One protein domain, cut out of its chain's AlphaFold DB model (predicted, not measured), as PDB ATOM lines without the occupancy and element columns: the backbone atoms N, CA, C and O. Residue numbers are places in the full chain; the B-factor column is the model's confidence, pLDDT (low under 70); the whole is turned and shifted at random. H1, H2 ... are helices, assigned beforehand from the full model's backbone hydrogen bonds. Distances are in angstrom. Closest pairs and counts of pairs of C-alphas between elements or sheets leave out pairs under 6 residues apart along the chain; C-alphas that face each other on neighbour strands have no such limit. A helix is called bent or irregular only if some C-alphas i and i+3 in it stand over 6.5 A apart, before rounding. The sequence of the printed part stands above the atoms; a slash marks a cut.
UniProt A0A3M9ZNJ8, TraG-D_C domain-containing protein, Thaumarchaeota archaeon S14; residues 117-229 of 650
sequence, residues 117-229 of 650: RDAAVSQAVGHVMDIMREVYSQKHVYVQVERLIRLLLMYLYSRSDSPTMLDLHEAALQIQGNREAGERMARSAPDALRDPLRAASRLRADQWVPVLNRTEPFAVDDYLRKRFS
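This is residues 117 to 229 of the 650 residues of the protein "TraG-D_C domain-containing protein" of Thaumarchaeota archaeon S14 (UniProt A0A3M9ZNJ8). Two helices, H2 and H3, cross in the core of a rounded, helical body. The long helix H1 packs slantwise on H2, the hairpin of H4 and H5 covers another side of H2 through H5, H6 packs on both H2 and H3, and the short H7 and H8 make a corner out beyond H3. The printed part has 113 residues with eight named helices, H1 to H8 in order along the chain, and no named strand; the class is all helix. It is compact, with a radius of gyration of the C-alphas of 13.5 A and spans of 34 by 34 by 29 A.

H1, residues 117 to 136, forms a helical hairpin with H2, residues 143 to 157, at a steep tilt of 43 degrees, opposite ways. H1 touches H2 with residues 121 to 129 alone; the closest C-alphas, of Val 125 and Arg 150, are 6.6 A apart. H2 and H3, residues 165 to 175, are the hubs, touching four helices each. They touch at 72 degrees, only just about perpendicular, with C-alphas of Leu 152 and Leu 168 closest at 6.6 A. H4, residues 179 to 188, touches H3 only at the corner, with C-alphas of Ile 175 and Gly 182 closest at 5.3 A. H4 and H5, residues 191 to 201, form a helical hairpin at a shallow tilt of 14 degrees, opposite ways; the C-alphas of Ala 186 and Arg 194 are closest, at 4.2 A. H5 touches H2, closest at the C-alphas of Tyr 155 and Leu 193, 7.1 A. H6, residues 209 to 215, touches H3 at a shallow tilt of 26 degrees, opposite ways, with C-alphas of His 169 and Thr 215 closest at 5.1 A. H2 touches H6 with residues 145 to 149 alone, closest at the C-alphas of Val 145 and Val 211, 6.0 A. H7, residues 217 to 220, touches H3, with C-alphas of Leu 166 and Ala 219 closest at 5.1 A. H8, residues 222 to 228, touches H7 only at the corner, with C-alphas of Phe 218 and Arg 225 closest at 4.8 A. H1 and H5 are apart. Every O i to N i+4 pair is within hydrogen-bond range in H1, H2, H3, H4 and H8, against 5 of 7 in H5 and 2 of 3 in H6; H7 is too short for such a pair.

H1 runs 28.1 A from C-alpha 117 at (33.084, -34.769, 32.898). H2 measures 20.8 A, H3 15.7 A, H4 14.4 A and H5 16.2 A. H5 is irregular: C-alphas 192 and 195 are 7.3 A apart. H6 and H8 measure 10.0 A each and H7 5.5 A; H8 ends with C-alpha 228 at (46.687, -18.639, 24.799).

The C-alphas farthest apart, of Asp 191 and Tyr 223, are 37.1 A apart. The printed part has no cut and no long link. Mean pLDDT of the printed part is 84.8; residues 137 to 142, between H1 and H2, are under 70.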
ATOM      1  N   ARG A 117      32.238 -35.178  34.023       81.62
ATOM      2  CA  ARG A 117      33.084 -34.769  32.898       81.62
ATOM      3  C   ARG A 117      32.280 -34.270  31.702       81.62
ATOM      4  O   ARG A 117      32.625 -33.249  31.118       81.62
ATOM      5  N   ASP A 118      31.198 -34.955  31.345       83.94
ATOM      6  CA  ASP A 118      30.374 -34.569  30.194       83.94
ATOM      7  C   ASP A 118      29.696 -33.207  30.405       83.94
ATOM      8  O   ASP A 118      29.581 -32.408  29.469       83.94
ATOM      9  N   ALA A 119      29.304 -32.899  31.644       81.81
ATOM     10  CA  ALA A 119      28.781 -31.586  32.004       81.81
ATOM     11  C   ALA A 119      29.881 -30.515  31.933       81.81
ATOM     12  O   ALA A 119      29.643 -29.450  31.361       81.81
ATOM     13  N   ALA A 120      31.089 -30.818  32.424       80.38
ATOM     14  CA  ALA A 120      32.246 -29.925  32.340       80.38
ATOM     15  C   ALA A 120      32.632 -29.617  30.883       80.38
ATOM     16  O   ALA A 120      32.813 -28.453  30.526       80.38
ATOM     17  N   VAL A 121      32.666 -30.630  30.010       85.44
ATOM     18  CA  VAL A 121      32.901 -30.462  28.566       85.44
ATOM     19  C   VAL A 121      31.805 -29.604  27.937       85.44
ATOM     20  O   VAL A 121      32.102 -28.656  27.214       85.44
ATOM     21  N   SER A 122      30.532 -29.894  28.218       85.75
ATOM     22  CA  SER A 122      29.406 -29.122  27.677       85.75
ATOM     23  C   SER A 122      29.470 -27.648  28.095       85.75
ATOM     24  O   SER A 122      29.309 -26.749  27.260       85.75
ATOM     25  N   GLN A 123      29.783 -27.395  29.368       80.69
ATOM     26  CA  GLN A 123      29.982 -26.057  29.909       80.69
ATOM     27  C   GLN A 123      31.166 -25.355  29.237       80.69
ATOM     28  O   GLN A 123      31.026 -24.215  28.801       80.69
ATOM     29  N   ALA A 124      32.302 -26.035  29.092       82.50
ATOM     30  CA  ALA A 124      33.492 -25.479  28.462       82.50
ATOM     31  C   ALA A 124      33.262 -25.147  26.987       82.50
ATOM     32  O   ALA A 124      33.610 -24.061  26.540       82.50
ATOM     33  N   VAL A 125      32.590 -26.018  26.232       86.56
ATOM     34  CA  VAL A 125      32.178 -25.708  24.857       86.56
ATOM     35  C   VAL A 125      31.270 -24.476  24.838       86.56
ATOM     36  O   VAL A 125      31.472 -23.589  24.013       86.56
ATOM     37  N   GLY A 126      30.289 -24.386  25.742       82.38
ATOM     38  CA  GLY A 126      29.442 -23.197  25.888       82.38
ATOM     39  C   GLY A 126      30.261 -21.924  26.118       82.38
ATOM     40  O   GLY A 126      30.110 -20.960  25.371       82.38
ATOM     41  N   HIS A 127      31.188 -21.976  27.075       78.06
ATOM     42  CA  HIS A 127      32.096 -20.886  27.410       78.06
ATOM     43  C   HIS A 127      32.946 -20.452  26.218       78.06
ATOM     44  O   HIS A 127      33.011 -19.265  25.928       78.06
ATOM     45  N   VAL A 128      33.571 -21.388  25.503       81.88
ATOM     46  CA  VAL A 128      34.407 -21.091  24.329       81.88
ATOM     47  C   VAL A 128      33.590 -20.417  23.237       81.88
ATOM     48  O   VAL A 128      34.057 -19.468  22.611       81.88
ATOM     49  N   MET A 129      32.345 -20.850  23.041       84.69
ATOM     50  CA  MET A 129      31.440 -20.186  22.110       84.69
ATOM     51  C   MET A 129      31.081 -18.761  22.556       84.69
ATOM     52  O   MET A 129      30.994 -17.883  21.699       84.69
ATOM     53  N   ASP A 130      30.919 -18.509  23.861       77.00
ATOM     54  CA  ASP A 130      30.780 -17.143  24.392       77.00
ATOM     55  C   ASP A 130      32.043 -16.321  24.106       77.00
ATOM     56  O   ASP A 130      31.938 -15.242  23.530       77.00
ATOM     57  N   ILE A 131      33.240 -16.853  24.394       76.06
ATOM     58  CA  ILE A 131      34.518 -16.179  24.099       76.06
ATOM     59  C   ILE A 131      34.586 -15.791  22.624       76.06
ATOM     60  O   ILE A 131      34.881 -14.649  22.295       76.06
ATOM     61  N   MET A 132      34.284 -16.728  21.728       77.38
ATOM     62  CA  MET A 132      34.344 -16.501  20.287       77.38
ATOM     63  C   MET A 132      33.365 -15.421  19.820       77.38
ATOM     64  O   MET A 132      33.695 -14.653  18.920       77.38
ATOM     65  N   ARG A 133      32.171 -15.335  20.419       76.81
ATOM     66  CA  ARG A 133      31.216 -14.259  20.117       76.81
ATOM     67  C   ARG A 133      31.712 -12.905  20.601       76.81
ATOM     68  O   ARG A 133      31.627 -11.931  19.858       76.81
ATOM     69  N   GLU A 134      32.232 -12.865  21.821       72.62
ATOM     70  CA  GLU A 134      32.631 -11.631  22.495       72.62
ATOM     71  C   GLU A 134      33.951 -11.064  21.956       72.62
ATOM     72  O   GLU A 134      34.078  -9.862  21.750       72.62
ATOM     73  N   VAL A 135      34.940 -11.920  21.684       71.12
ATOM     74  CA  VAL A 135      36.264 -11.503  21.198       71.12
ATOM     75  C   VAL A 135      36.208 -11.031  19.746       71.12
ATOM     76  O   VAL A 135      36.902 -10.074  19.408       71.12
ATOM     77  N   TYR A 136      35.377 -11.663  18.906       71.62
ATOM     78  CA  TYR A 136      35.293 -11.366  17.469       71.62
ATOM     79  C   TYR A 136      34.118 -10.455  17.068       71.62
ATOM     80  O   TYR A 136      33.971 -10.176  15.880       71.62
ATOM     81  N   SER A 137      33.282 -10.008  18.013       61.38
ATOM     82  CA  SER A 137      32.285  -8.923  17.873       61.38
ATOM     83  C   SER A 137      31.387  -8.953  16.616       61.38
ATOM     84  O   SER A 137      31.005  -7.909  16.085       61.38
ATOM     85  N   GLN A 138      30.996 -10.132  16.116       63.06
ATOM     86  CA  GLN A 138      30.159 -10.264  14.911       63.06
ATOM     87  C   GLN A 138      28.816 -10.941  15.238       63.06
ATOM     88  O   GLN A 138      28.745 -12.144  15.472       63.06
ATOM     89  N   LYS A 139      27.726 -10.158  15.233       53.94
ATOM     90  CA  LYS A 139      26.436 -10.541  15.844       53.94
ATOM     91  C   LYS A 139      25.497 -11.427  15.004       53.94
ATOM     92  O   LYS A 139      24.574 -11.990  15.583       53.94
ATOM     93  N   HIS A 140      25.674 -11.579  13.680       51.28
ATOM     94  CA  HIS A 140      24.530 -12.012  12.846       51.28
ATOM     95  C   HIS A 140      24.692 -13.136  11.802       51.28
ATOM     96  O   HIS A 140      23.671 -13.523  11.242       51.28
ATOM     97  N   VAL A 141      25.856 -13.756  11.549       53.47
ATOM     98  CA  VAL A 141      25.921 -14.857  10.548       53.47
ATOM     99  C   VAL A 141      26.917 -15.959  10.938       53.47
ATOM    100  O   VAL A 141      27.999 -16.037  10.369       53.47
ATOM    101  N   TYR A 142      26.563 -16.836  11.896       64.88
ATOM    102  CA  TYR A 142      27.493 -17.885  12.372       64.88
ATOM    103  C   TYR A 142      26.937 -19.285  12.599       64.88
ATOM    104  O   TYR A 142      27.718 -20.144  12.981       64.88
ATOM    105  N   VAL A 143      25.667 -19.592  12.312       78.06
ATOM    106  CA  VAL A 143      25.107 -20.922  12.653       78.06
ATOM    107  C   VAL A 143      25.984 -22.074  12.139       78.06
ATOM    108  O   VAL A 143      26.228 -23.035  12.861       78.06
ATOM    109  N   GLN A 144      26.526 -21.965  10.921       83.88
ATOM    110  CA  GLN A 144      27.433 -22.982  10.386       83.88
ATOM    111  C   GLN A 144      28.811 -22.977  11.071       83.88
ATOM    112  O   GLN A 144      29.315 -24.039  11.417       83.88
ATOM    113  N   VAL A 145      29.408 -21.806  11.291       87.12
ATOM    114  CA  VAL A 145      30.725 -21.655  11.937       87.12
ATOM    115  C   VAL A 145      30.684 -22.166  13.373       87.12
ATOM    116  O   VAL A 145      31.540 -22.951  13.765       87.12
ATOM    117  N   GLU A 146      29.653 -21.796  14.135       88.25
ATOM    118  CA  GLU A 146      29.447 -22.277  15.498       88.25
ATOM    119  C   GLU A 146      29.280 -23.795  15.533       88.25
ATOM    120  O   GLU A 146      29.858 -24.453  16.392       88.25
ATOM    121  N   ARG A 147      28.530 -24.371  14.582       90.81
ATOM    122  CA  ARG A 147      28.382 -25.829  14.466       90.81
ATOM    123  C   ARG A 147      29.717 -26.517  14.192       90.81
ATOM    124  O   ARG A 147      29.964 -27.566  14.781       90.81
ATOM    125  N   LEU A 148      30.560 -25.946  13.330       93.56
ATOM    126  CA  LEU A 148      31.882 -26.496  13.021       93.56
ATOM    127  C   LEU A 148      32.833 -26.398  14.214       93.56
ATOM    128  O   LEU A 148      33.413 -27.409  14.594       93.56
ATOM    129  N   ILE A 149      32.939 -25.227  14.851       93.31
ATOM    130  CA  ILE A 149      33.772 -25.041  16.049       93.31
ATOM    131  C   ILE A 149      33.313 -25.988  17.156       93.31
ATOM    132  O   ILE A 149      34.126 -26.714  17.714       93.31
ATOM    133  N   ARG A 150      32.006 -26.051  17.427       94.44
ATOM    134  CA  ARG A 150      31.424 -26.957  18.422       94.44
ATOM    135  C   ARG A 150      31.773 -28.416  18.127       94.44
ATOM    136  O   ARG A 150      32.238 -29.112  19.022       94.44
ATOM    137  N   LEU A 151      31.600 -28.864  16.882       95.56
ATOM    138  CA  LEU A 151      31.954 -30.221  16.465       95.56
ATOM    139  C   LEU A 151      33.435 -30.535  16.716       95.56
ATOM    140  O   LEU A 151      33.746 -31.587  17.273       95.56
ATOM    141  N   LEU A 152      34.330 -29.626  16.325       94.56
ATOM    142  CA  LEU A 152      35.766 -29.799  16.526       94.56
ATOM    143  C   LEU A 152      36.137 -29.788  18.010       94.56
ATOM    144  O   LEU A 152      36.896 -30.647  18.437       94.56
ATOM    145  N   LEU A 153      35.553 -28.898  18.813       94.38
ATOM    146  CA  LEU A 153      35.765 -28.880  20.259       94.38
ATOM    147  C   LEU A 153      35.314 -30.192  20.904       94.38
ATOM    148  O   LEU A 153      36.071 -30.772  21.669       94.38
ATOM    149  N   MET A 154      34.128 -30.711  20.571       94.56
ATOM    150  CA  MET A 154      33.678 -32.019  21.068       94.56
ATOM    151  C   MET A 154      34.621 -33.155  20.660       94.56
ATOM    152  O   MET A 154      34.880 -34.052  21.460       94.56
ATOM    153  N   TYR A 155      35.156 -33.120  19.436       93.00
ATOM    154  CA  TYR A 155      36.167 -34.080  19.002       93.00
ATOM    155  C   TYR A 155      37.456 -33.956  19.826       93.00
ATOM    156  O   TYR A 155      37.956 -34.961  20.328       93.00
ATOM    157  N   LEU A 156      37.967 -32.743  20.027       88.38
ATOM    158  CA  LEU A 156      39.182 -32.495  20.803       88.38
ATOM    159  C   LEU A 156      39.015 -32.885  22.275       88.38
ATOM    160  O   LEU A 156      39.851 -33.612  22.811       88.38
ATOM    161  N   TYR A 157      37.891 -32.522  22.894       88.00
ATOM    162  CA  TYR A 157      37.556 -32.934  24.257       88.00
ATOM    163  C   TYR A 157      37.332 -34.441  24.395       88.00
ATOM    164  O   TYR A 157      37.457 -34.977  25.489       88.00
ATOM    165  N   SER A 158      37.037 -35.176  23.319       84.06
ATOM    166  CA  SER A 158      37.018 -36.646  23.386       84.06
ATOM    167  C   SER A 158      38.418 -37.260  23.526       84.06
ATOM    168  O   SER A 158      38.533 -38.440  23.850       84.06
ATOM    169  N   ARG A 159      39.476 -36.470  23.294       83.69
ATOM    170  CA  ARG A 159      40.880 -36.910  23.289       83.69
ATOM    171  C   ARG A 159      41.710 -36.323  24.427       83.69
ATOM    172  O   ARG A 159      42.665 -36.960  24.853       83.69
ATOM    173  N   SER A 160      41.385 -35.113  24.872       83.31
ATOM    174  CA  SER A 160      42.138 -34.382  25.891       83.31
ATOM    175  C   SER A 160      41.212 -33.492  26.713       83.31
ATOM    176  O   SER A 160      40.253 -32.938  26.186       83.31
ATOM    177  N   ASP A 161      41.529 -33.316  27.990       83.12
ATOM    178  CA  ASP A 161      40.890 -32.330  28.876       83.12
ATOM    179  C   ASP A 161      41.512 -30.932  28.742       83.12
ATOM    180  O   ASP A 161      41.017 -29.943  29.279       83.12
ATOM    181  N   SER A 162      42.606 -30.840  27.999       86.31
ATOM    182  CA  SER A 162      43.386 -29.620  27.849       86.31
ATOM    183  C   SER A 162      43.720 -29.369  26.377       86.31
ATOM    184  O   SER A 162      44.896 -29.233  26.039       86.31
ATOM    185  N   PRO A 163      42.724 -29.369  25.465       87.75
ATOM    186  CA  PRO A 163      42.974 -28.973  24.087       87.75
ATOM    187  C   PRO A 163      43.396 -27.503  24.036       87.75
ATOM    188  O   PRO A 163      43.121 -26.735  24.951       87.75
ATOM    189  N   THR A 164      44.045 -27.093  22.959       88.00
ATOM    190  CA  THR A 164      44.520 -25.725  22.757       88.00
ATOM    191  C   THR A 164      43.848 -25.083  21.550       88.00
ATOM    192  O   THR A 164      43.265 -25.745  20.687       88.00
ATOM    193  N   MET A 165      43.939 -23.757  21.462       87.81
ATOM    194  CA  MET A 165      43.487 -23.036  20.273       87.81
ATOM    195  C   MET A 165      44.259 -23.434  19.007       87.81
ATOM    196  O   MET A 165      43.688 -23.407  17.914       87.81
ATOM    197  N   LEU A 166      45.514 -23.869  19.161       86.75
ATOM    198  CA  LEU A 166      46.304 -24.465  18.087       86.75
ATOM    199  C   LEU A 166      45.710 -25.809  17.640       86.75
ATOM    200  O   LEU A 166      45.480 -25.984  16.447       86.75
ATOM    201  N   ASP A 167      45.349 -26.700  18.570       87.12
ATOM    202  CA  ASP A 167      44.703 -27.980  18.228       87.12
ATOM    203  C   ASP A 167      43.391 -27.767  17.457       87.12
ATOM    204  O   ASP A 167      43.077 -28.489  16.509       87.12
ATOM    205  N   LEU A 168      42.616 -26.744  17.839       90.62
ATOM    206  CA  LEU A 168      41.389 -26.363  17.137       90.62
ATOM    207  C   LEU A 168      41.665 -25.869  15.712       90.62
ATOM    208  O   LEU A 168      40.923 -26.223  14.790       90.62
ATOM    209  N   HIS A 169      42.713 -25.067  15.527       89.38
ATOM    210  CA  HIS A 169      43.144 -24.607  14.210       89.38
ATOM    211  C   HIS A 169      43.604 -25.773  13.325       89.38
ATOM    212  O   HIS A 169      43.121 -25.926  12.202       89.38
ATOM    213  N   GLU A 170      44.471 -26.637  13.849       85.12
ATOM    214  CA  GLU A 170      45.001 -27.793  13.128       85.12
ATOM    215  C   GLU A 170      43.899 -28.786  12.754       85.12
ATOM    216  O   GLU A 170      43.849 -29.252  11.615       85.12
ATOM    217  N   ALA A 171      42.961 -29.063  13.664       84.88
ATOM    218  CA  ALA A 171      41.823 -29.929  13.374       84.88
ATOM    219  C   ALA A 171      40.947 -29.367  12.241       84.88
ATOM    220  O   ALA A 171      40.490 -30.128  11.385       84.88
ATOM    221  N   ALA A 172      40.738 -28.045  12.202       90.12
ATOM    222  CA  ALA A 172      40.010 -27.379  11.124       90.12
ATOM    223  C   ALA A 172      40.753 -27.462   9.780       90.12
ATOM    224  O   ALA A 172      40.129 -27.776   8.765       90.12
ATOM    225  N   LEU A 173      42.071 -27.238   9.767       86.44
ATOM    226  CA  LEU A 173      42.902 -27.368   8.564       86.44
ATOM    227  C   LEU A 173      42.912 -28.802   8.024       86.44
ATOM    228  O   LEU A 173      42.743 -29.018   6.827       86.44
ATOM    229  N   GLN A 174      43.075 -29.794   8.904       83.19
ATOM    230  CA  GLN A 174      43.157 -31.200   8.508       83.19
ATOM    231  C   GLN A 174      41.878 -31.689   7.830       83.19
ATOM    232  O   GLN A 174      41.956 -32.455   6.869       83.19
ATOM    233  N   ILE A 175      40.708 -31.278   8.326       87.94
ATOM    234  CA  ILE A 175      39.412 -31.758   7.835       87.94
ATOM    235  C   ILE A 175      38.886 -30.964   6.628       87.94
ATOM    236  O   ILE A 175      38.053 -31.482   5.878       87.94
ATOM    237  N   GLN A 176      39.349 -29.726   6.418       88.94
ATOM    238  CA  GLN A 176      38.858 -28.816   5.379       88.94
ATOM    239  C   GLN A 176      38.949 -29.443   3.979       88.94
ATOM    240  O   GLN A 176      40.017 -29.554   3.385       88.94
ATOM    241  N   GLY A 177      37.802 -29.847   3.421       79.25
ATOM    242  CA  GLY A 177      37.726 -30.460   2.090       79.25
ATOM    243  C   GLY A 177      38.454 -31.806   1.956       79.25
ATOM    244  O   GLY A 177      38.595 -32.309   0.839       79.25
ATOM    245  N   ASN A 178      38.902 -32.407   3.063       85.75
ATOM    246  CA  ASN A 178      39.701 -33.627   3.073       85.75
ATOM    247  C   ASN A 178      38.893 -34.808   3.626       85.75
ATOM    248  O   ASN A 178      38.847 -35.071   4.831       85.75
ATOM    249  N   ARG A 179      38.263 -35.557   2.715       88.25
ATOM    250  CA  ARG A 179      37.401 -36.701   3.058       88.25
ATOM    251  C   ARG A 179      38.142 -37.807   3.807       88.25
ATOM    252  O   ARG A 179      37.569 -38.419   4.703       88.25
ATOM    253  N   GLU A 180      39.396 -38.073   3.450       82.06
ATOM    254  CA  GLU A 180      40.188 -39.109   4.117       82.06
ATOM    255  C   GLU A 180      40.547 -38.709   5.546       82.06
ATOM    256  O   GLU A 180      40.463 -39.540   6.450       82.06
ATOM    257  N   ALA A 181      40.910 -37.442   5.765       76.06
ATOM    258  CA  ALA A 181      41.137 -36.912   7.105       76.06
ATOM    259  C   ALA A 181      39.860 -36.957   7.947       76.06
ATOM    260  O   ALA A 181      39.900 -37.447   9.074       76.06
ATOM    261  N   GLY A 182      38.719 -36.561   7.378       81.81
ATOM    262  CA  GLY A 182      37.416 -36.693   8.029       81.81
ATOM    263  C   GLY A 182      37.092 -38.124   8.446       81.81
ATOM    264  O   GLY A 182      36.650 -38.355   9.569       81.81
ATOM    265  N   GLU A 183      37.362 -39.102   7.579       85.62
ATOM    266  CA  GLU A 183      37.155 -40.516   7.898       85.62
ATOM    267  C   GLU A 183      38.133 -41.015   8.977       85.62
ATOM    268  O   GLU A 183      37.735 -41.769   9.866       85.62
ATOM    269  N   ARG A 184      39.402 -40.579   8.955       80.81
ATOM    270  CA  ARG A 184      40.370 -40.882  10.026       80.81
ATOM    271  C   ARG A 184      39.905 -40.327  11.371       80.81
ATOM    272  O   ARG A 184      39.868 -41.078  12.345       80.81
ATOM    273  N   MET A 185      39.510 -39.054  11.412       83.06
ATOM    274  CA  MET A 185      38.984 -38.412  12.618       83.06
ATOM    275  C   MET A 185      37.744 -39.150  13.121       83.06
ATOM    276  O   MET A 185      37.705 -39.525  14.291       83.06
ATOM    277  N   ALA A 186      36.790 -39.458  12.235       88.44
ATOM    278  CA  ALA A 186      35.576 -40.197  12.572       88.44
ATOM    279  C   ALA A 186      35.871 -41.585  13.164       88.44
ATOM    280  O   ALA A 186      35.288 -41.943  14.180       88.44
ATOM    281  N   ARG A 187      36.810 -42.361  12.603       83.88
ATOM    282  CA  ARG A 187      37.184 -43.673  13.171       83.88
ATOM    283  C   ARG A 187      37.726 -43.579  14.597       83.88
ATOM    284  O   ARG A 187      37.486 -44.482  15.389       83.88
ATOM    285  N   SER A 188      38.438 -42.498  14.911       81.31
ATOM    286  CA  SER A 188      38.988 -42.240  16.248       81.31
ATOM    287  C   SER A 188      38.008 -41.564  17.216       81.31
ATOM    288  O   SER A 188      38.349 -41.384  18.381       81.31
ATOM    289  N   ALA A 189      36.830 -41.152  16.740       85.19
ATOM    290  CA  ALA A 189      35.864 -40.383  17.512       85.19
ATOM    291  C   ALA A 189      34.758 -41.276  18.115       85.19
ATOM    292  O   ALA A 189      34.440 -42.337  17.553       85.19
ATOM    293  N   PRO A 190      34.111 -40.823  19.207       88.06
ATOM    294  CA  PRO A 190      32.872 -41.415  19.710       88.06
ATOM    295  C   PRO A 190      31.790 -41.510  18.628       88.06
ATOM    296  O   PRO A 190      31.712 -40.653  17.744       88.06
ATOM    297  N   ASP A 191      30.913 -42.515  18.732       92.56
ATOM    298  CA  ASP A 191      29.895 -42.836  17.717       92.56
ATOM    299  C   ASP A 191      29.051 -41.623  17.301       92.56
ATOM    300  O   ASP A 191      28.868 -41.372  16.109       92.56
ATOM    301  N   ALA A 192      28.626 -40.808  18.272       92.88
ATOM    302  CA  ALA A 192      27.810 -39.618  18.042       92.88
ATOM    303  C   ALA A 192      28.485 -38.545  17.159       92.88
ATOM    304  O   ALA A 192      27.793 -37.708  16.581       92.88
ATOM    305  N   LEU A 193      29.819 -38.550  17.041       93.69
ATOM    306  CA  LEU A 193      30.581 -37.565  16.264       93.69
ATOM    307  C   LEU A 193      30.999 -38.072  14.879       93.69
ATOM    308  O   LEU A 193      31.396 -37.264  14.038       93.69
ATOM    309  N   ARG A 194      30.891 -39.378  14.603       95.19
ATOM    310  CA  ARG A 194      31.414 -39.986  13.367       95.19
ATOM    311  C   ARG A 194      30.779 -39.407  12.109       95.19
ATOM    312  O   ARG A 194      31.481 -38.907  11.229       95.19
ATOM    313  N   ASP A 195      29.454 -39.451  12.029       96.44
ATOM    314  CA  ASP A 195      28.720 -38.956  10.863       96.44
ATOM    315  C   ASP A 195      28.786 -37.427  10.726       96.44
ATOM    316  O   ASP A 195      29.023 -36.954   9.610       96.44
ATOM    317  N   PRO A 196      28.691 -36.635  11.815       96.69
ATOM    318  CA  PRO A 196      28.979 -35.204  11.764       96.69
ATOM    319  C   PRO A 196      30.372 -34.862  11.214       96.69
ATOM    320  O   PRO A 196      30.473 -33.987  10.355       96.69
ATOM    321  N   LEU A 197      31.435 -35.559  11.638       94.50
ATOM    322  CA  LEU A 197      32.803 -35.341  11.138       94.50
ATOM    323  C   LEU A 197      32.926 -35.701   9.651       94.50
ATOM    324  O   LEU A 197      33.458 -34.920   8.858       94.50
ATOM    325  N   ARG A 198      32.354 -36.837   9.234       94.44
ATOM    326  CA  ARG A 198      32.283 -37.215   7.813       94.44
ATOM    327  C   ARG A 198      31.556 -36.159   6.989       94.44
ATOM    328  O   ARG A 198      32.039 -35.788   5.920       94.44
ATOM    329  N   ALA A 199      30.420 -35.659   7.471       95.12
ATOM    330  CA  ALA A 199      29.662 -34.611   6.798       95.12
ATOM    331  C   ALA A 199      30.463 -33.305   6.703       95.12
ATOM    332  O   ALA A 199      30.528 -32.710   5.629       95.12
ATOM    333  N   ALA A 200      31.132 -32.901   7.787       94.38
ATOM    334  CA  ALA A 200      31.969 -31.706   7.827       94.38
ATOM    335  C   ALA A 200      33.122 -31.777   6.806       94.38
ATOM    336  O   ALA A 200      33.349 -30.819   6.070       94.38
ATOM    337  N   SER A 201      33.779 -32.933   6.667       93.06
ATOM    338  CA  SER A 201      34.870 -33.133   5.692       93.06
ATOM    339  C   SER A 201      34.453 -33.032   4.219       93.06
ATOM    340  O   SER A 201      35.295 -32.891   3.332       93.06
ATOM    341  N   ARG A 202      33.146 -33.117   3.936       93.62
ATOM    342  CA  ARG A 202      32.577 -32.971   2.586       93.62
ATOM    343  C   ARG A 202      32.208 -31.527   2.256       93.62
ATOM    344  O   ARG A 202      31.877 -31.257   1.102       93.62
ATOM    345  N   LEU A 203      32.228 -30.629   3.242       93.25
ATOM    346  CA  LEU A 203      32.022 -29.203   3.013       93.25
ATOM    347  C   LEU A 203      33.148 -28.649   2.144       93.25
ATOM    348  O   LEU A 203      34.287 -29.121   2.187       93.25
ATOM    349  N   ARG A 204      32.823 -27.628   1.356       90.19
ATOM    350  CA  ARG A 204      33.812 -26.966   0.511       90.19
ATOM    351  C   ARG A 204      34.789 -26.154   1.361       90.19
ATOM    352  O   ARG A 204      34.432 -25.668   2.434       90.19
ATOM    353  N   ALA A 205      36.006 -25.972   0.855       86.75
ATOM    354  CA  ALA A 205      37.061 -25.262   1.570       86.75
ATOM    355  C   ALA A 205      36.663 -23.825   1.972       86.75
ATOM    356  O   ALA A 205      36.967 -23.413   3.089       86.75
ATOM    357  N   ASP A 206      35.909 -23.102   1.133       86.81
ATOM    358  CA  ASP A 206      35.409 -21.744   1.416       86.81
ATOM    359  C   ASP A 206      34.528 -21.676   2.673       86.81
ATOM    360  O   ASP A 206      34.521 -20.668   3.376       86.81
ATOM    361  N   GLN A 207      33.834 -22.764   3.014       89.25
ATOM    362  CA  GLN A 207      32.963 -22.822   4.192       89.25
ATOM    363  C   GLN A 207      33.742 -22.917   5.513       89.25
ATOM    364  O   GLN A 207      33.179 -22.640   6.572       89.25
ATOM    365  N   TRP A 208      35.019 -23.301   5.457       89.56
ATOM    366  CA  TRP A 208      35.909 -23.402   6.617       89.56
ATOM    367  C   TRP A 208      36.705 -22.124   6.876       89.56
ATOM    368  O   TRP A 208      37.129 -21.906   8.008       89.56
ATOM    369  N   VAL A 209      36.862 -21.256   5.870       89.69
ATOM    370  CA  VAL A 209      37.621 -19.996   5.976       89.69
ATOM    371  C   VAL A 209      37.214 -19.164   7.203       89.69
ATOM    372  O   VAL A 209      38.098 -18.740   7.938       89.69
ATOM    373  N   PRO A 210      35.920 -18.987   7.543       88.56
ATOM    374  CA  PRO A 210      35.556 -18.208   8.726       88.56
ATOM    375  C   PRO A 210      35.966 -18.847  10.062       88.56
ATOM    376  O   PRO A 210      36.128 -18.122  11.044       88.56
ATOM    377  N   VAL A 211      36.080 -20.180  10.125       89.88
ATOM    378  CA  VAL A 211      36.596 -20.896  11.305       89.88
ATOM    379  C   VAL A 211      38.103 -20.691  11.386       89.88
ATOM    380  O   VAL A 211      38.601 -20.295  12.432       89.88
ATOM    381  N   LEU A 212      38.804 -20.890  10.268       89.50
ATOM    382  CA  LEU A 212      40.254 -20.738  10.181       89.50
ATOM    383  C   LEU A 212      40.697 -19.321  10.529       89.50
ATOM    384  O   LEU A 212      41.531 -19.171  11.407       89.50
ATOM    385  N   ASN A 213      40.058 -18.284   9.988       87.56
ATOM    386  CA  ASN A 213      40.400 -16.889  10.297       87.56
ATOM    387  C   ASN A 213      40.248 -16.535  11.795       87.56
ATOM    388  O   ASN A 213      40.840 -15.568  12.261       87.56
ATOM    389  N   ARG A 214      39.436 -17.286  12.558       86.75
ATOM    390  CA  ARG A 214      39.245 -17.093  14.013       86.75
ATOM    391  C   ARG A 214      40.219 -17.889  14.867       86.75
ATOM    392  O   ARG A 214      40.356 -17.622  16.059       86.75
ATOM    393  N   THR A 215      40.831 -18.922  14.312       87.19
ATOM    394  CA  THR A 215      41.753 -19.792  15.048       87.19
ATOM    395  C   THR A 215      43.198 -19.536  14.635       87.19
ATOM    396  O   THR A 215      44.092 -19.687  15.456       87.19
ATOM    397  N   GLU A 216      43.418 -19.052  13.413       86.44
ATOM    398  CA  GLU A 216      44.720 -18.733  12.829       86.44
ATOM    399  C   GLU A 216      45.549 -17.766  13.680       86.44
ATOM    400  O   GLU A 216      46.711 -18.098  13.912       86.44
ATOM    401  N   PRO A 217      45.016 -16.658  14.246       86.12
ATOM    402  CA  PRO A 217      45.823 -15.780  15.098       86.12
ATOM    403  C   PRO A 217      46.486 -16.528  16.259       86.12
ATOM    404  O   PRO A 217      47.639 -16.284  16.575       86.12
ATOM    405  N   PHE A 218      45.808 -17.513  16.848       84.25
ATOM    406  CA  PHE A 218      46.355 -18.324  17.937       84.25
ATOM    407  C   PHE A 218      47.389 -19.370  17.489       84.25
ATOM    408  O   PHE A 218      48.052 -19.975  18.337       84.25
ATOM    409  N   ALA A 219      47.500 -19.616  16.183       80.25
ATOM    410  CA  ALA A 219      48.433 -20.561  15.588       80.25
ATOM    411  C   ALA A 219      49.669 -19.872  14.992       80.25
ATOM    412  O   ALA A 219      50.771 -20.403  15.114       80.25
ATOM    413  N   VAL A 220      49.504 -18.700  14.369       80.00
ATOM    414  CA  VAL A 220      50.586 -18.019  13.633       80.00
ATOM    415  C   VAL A 220      51.235 -16.884  14.416       80.00
ATOM    416  O   VAL A 220      52.426 -16.631  14.244       80.00
ATOM    417  N   ASP A 221      50.484 -16.198  15.282       84.12
ATOM    418  CA  ASP A 221      51.024 -15.095  16.069       84.12
ATOM    419  C   ASP A 221      51.775 -15.631  17.290       84.12
ATOM    420  O   ASP A 221      51.211 -16.329  18.132       84.12
ATOM    421  N   ASP A 222      53.064 -15.305  17.401       82.88
ATOM    422  CA  ASP A 222      53.911 -15.857  18.461       82.88
ATOM    423  C   ASP A 222      53.471 -15.399  19.862       82.88
ATOM    424  O   ASP A 222      53.541 -16.182  20.811       82.88
ATOM    425  N   TYR A 223      52.959 -14.168  19.993       85.44
ATOM    426  CA  TYR A 223      52.457 -13.645  21.262       85.44
ATOM    427  C   TYR A 223      51.210 -14.412  21.717       85.44
ATOM    428  O   TYR A 223      51.170 -14.885  22.859       85.44
ATOM    429  N   LEU A 224      50.219 -14.569  20.831       85.56
ATOM    430  CA  LEU A 224      48.962 -15.253  21.124       85.56
ATOM    431  C   LEU A 224      49.179 -16.751  21.317       85.56
ATOM    432  O   LEU A 224      48.641 -17.322  22.262       85.56
ATOM    433  N   ARG A 225      49.996 -17.384  20.474       84.12
ATOM    434  CA  ARG A 225      50.291 -18.816  20.557       84.12
ATOM    435  C   ARG A 225      50.961 -19.175  21.880       84.12
ATOM    436  O   ARG A 225      50.511 -20.092  22.560       84.12
ATOM    437  N   LYS A 226      51.999 -18.436  22.287       82.38
ATOM    438  CA  LYS A 226      52.743 -18.729  23.525       82.38
ATOM    439  C   LYS A 226      51.943 -18.482  24.806       82.38
ATOM    440  O   LYS A 226      52.285 -19.065  25.827       82.38
ATOM    441  N   ARG A 227      50.902 -17.643  24.765       85.62
ATOM    442  CA  ARG A 227      50.075 -17.318  25.940       85.62
ATOM    443  C   ARG A 227      48.754 -18.051  25.970       85.62
ATOM    444  O   ARG A 227      48.338 -18.489  27.026       85.62
ATOM    445  N   PHE A 228      48.072 -18.168  24.842       87.56
ATOM    446  CA  PHE A 228      46.687 -18.639  24.799       87.56
ATOM    447  C   PHE A 228      46.521 -20.010  24.134       87.56
ATOM    448  O   PHE A 228      45.444 -20.598  24.221       87.56
ATOM    449  N   SER A 229      47.582 -20.547  23.522       86.12
ATOM    450  CA  SER A 229      47.629 -21.909  22.963       86.12
ATOM    451  C   SER A 229      48.533 -22.838  23.779       86.12
ATOM    452  O   SER A 229      49.168 -23.736  23.232       86.12
TER     453      SER A 229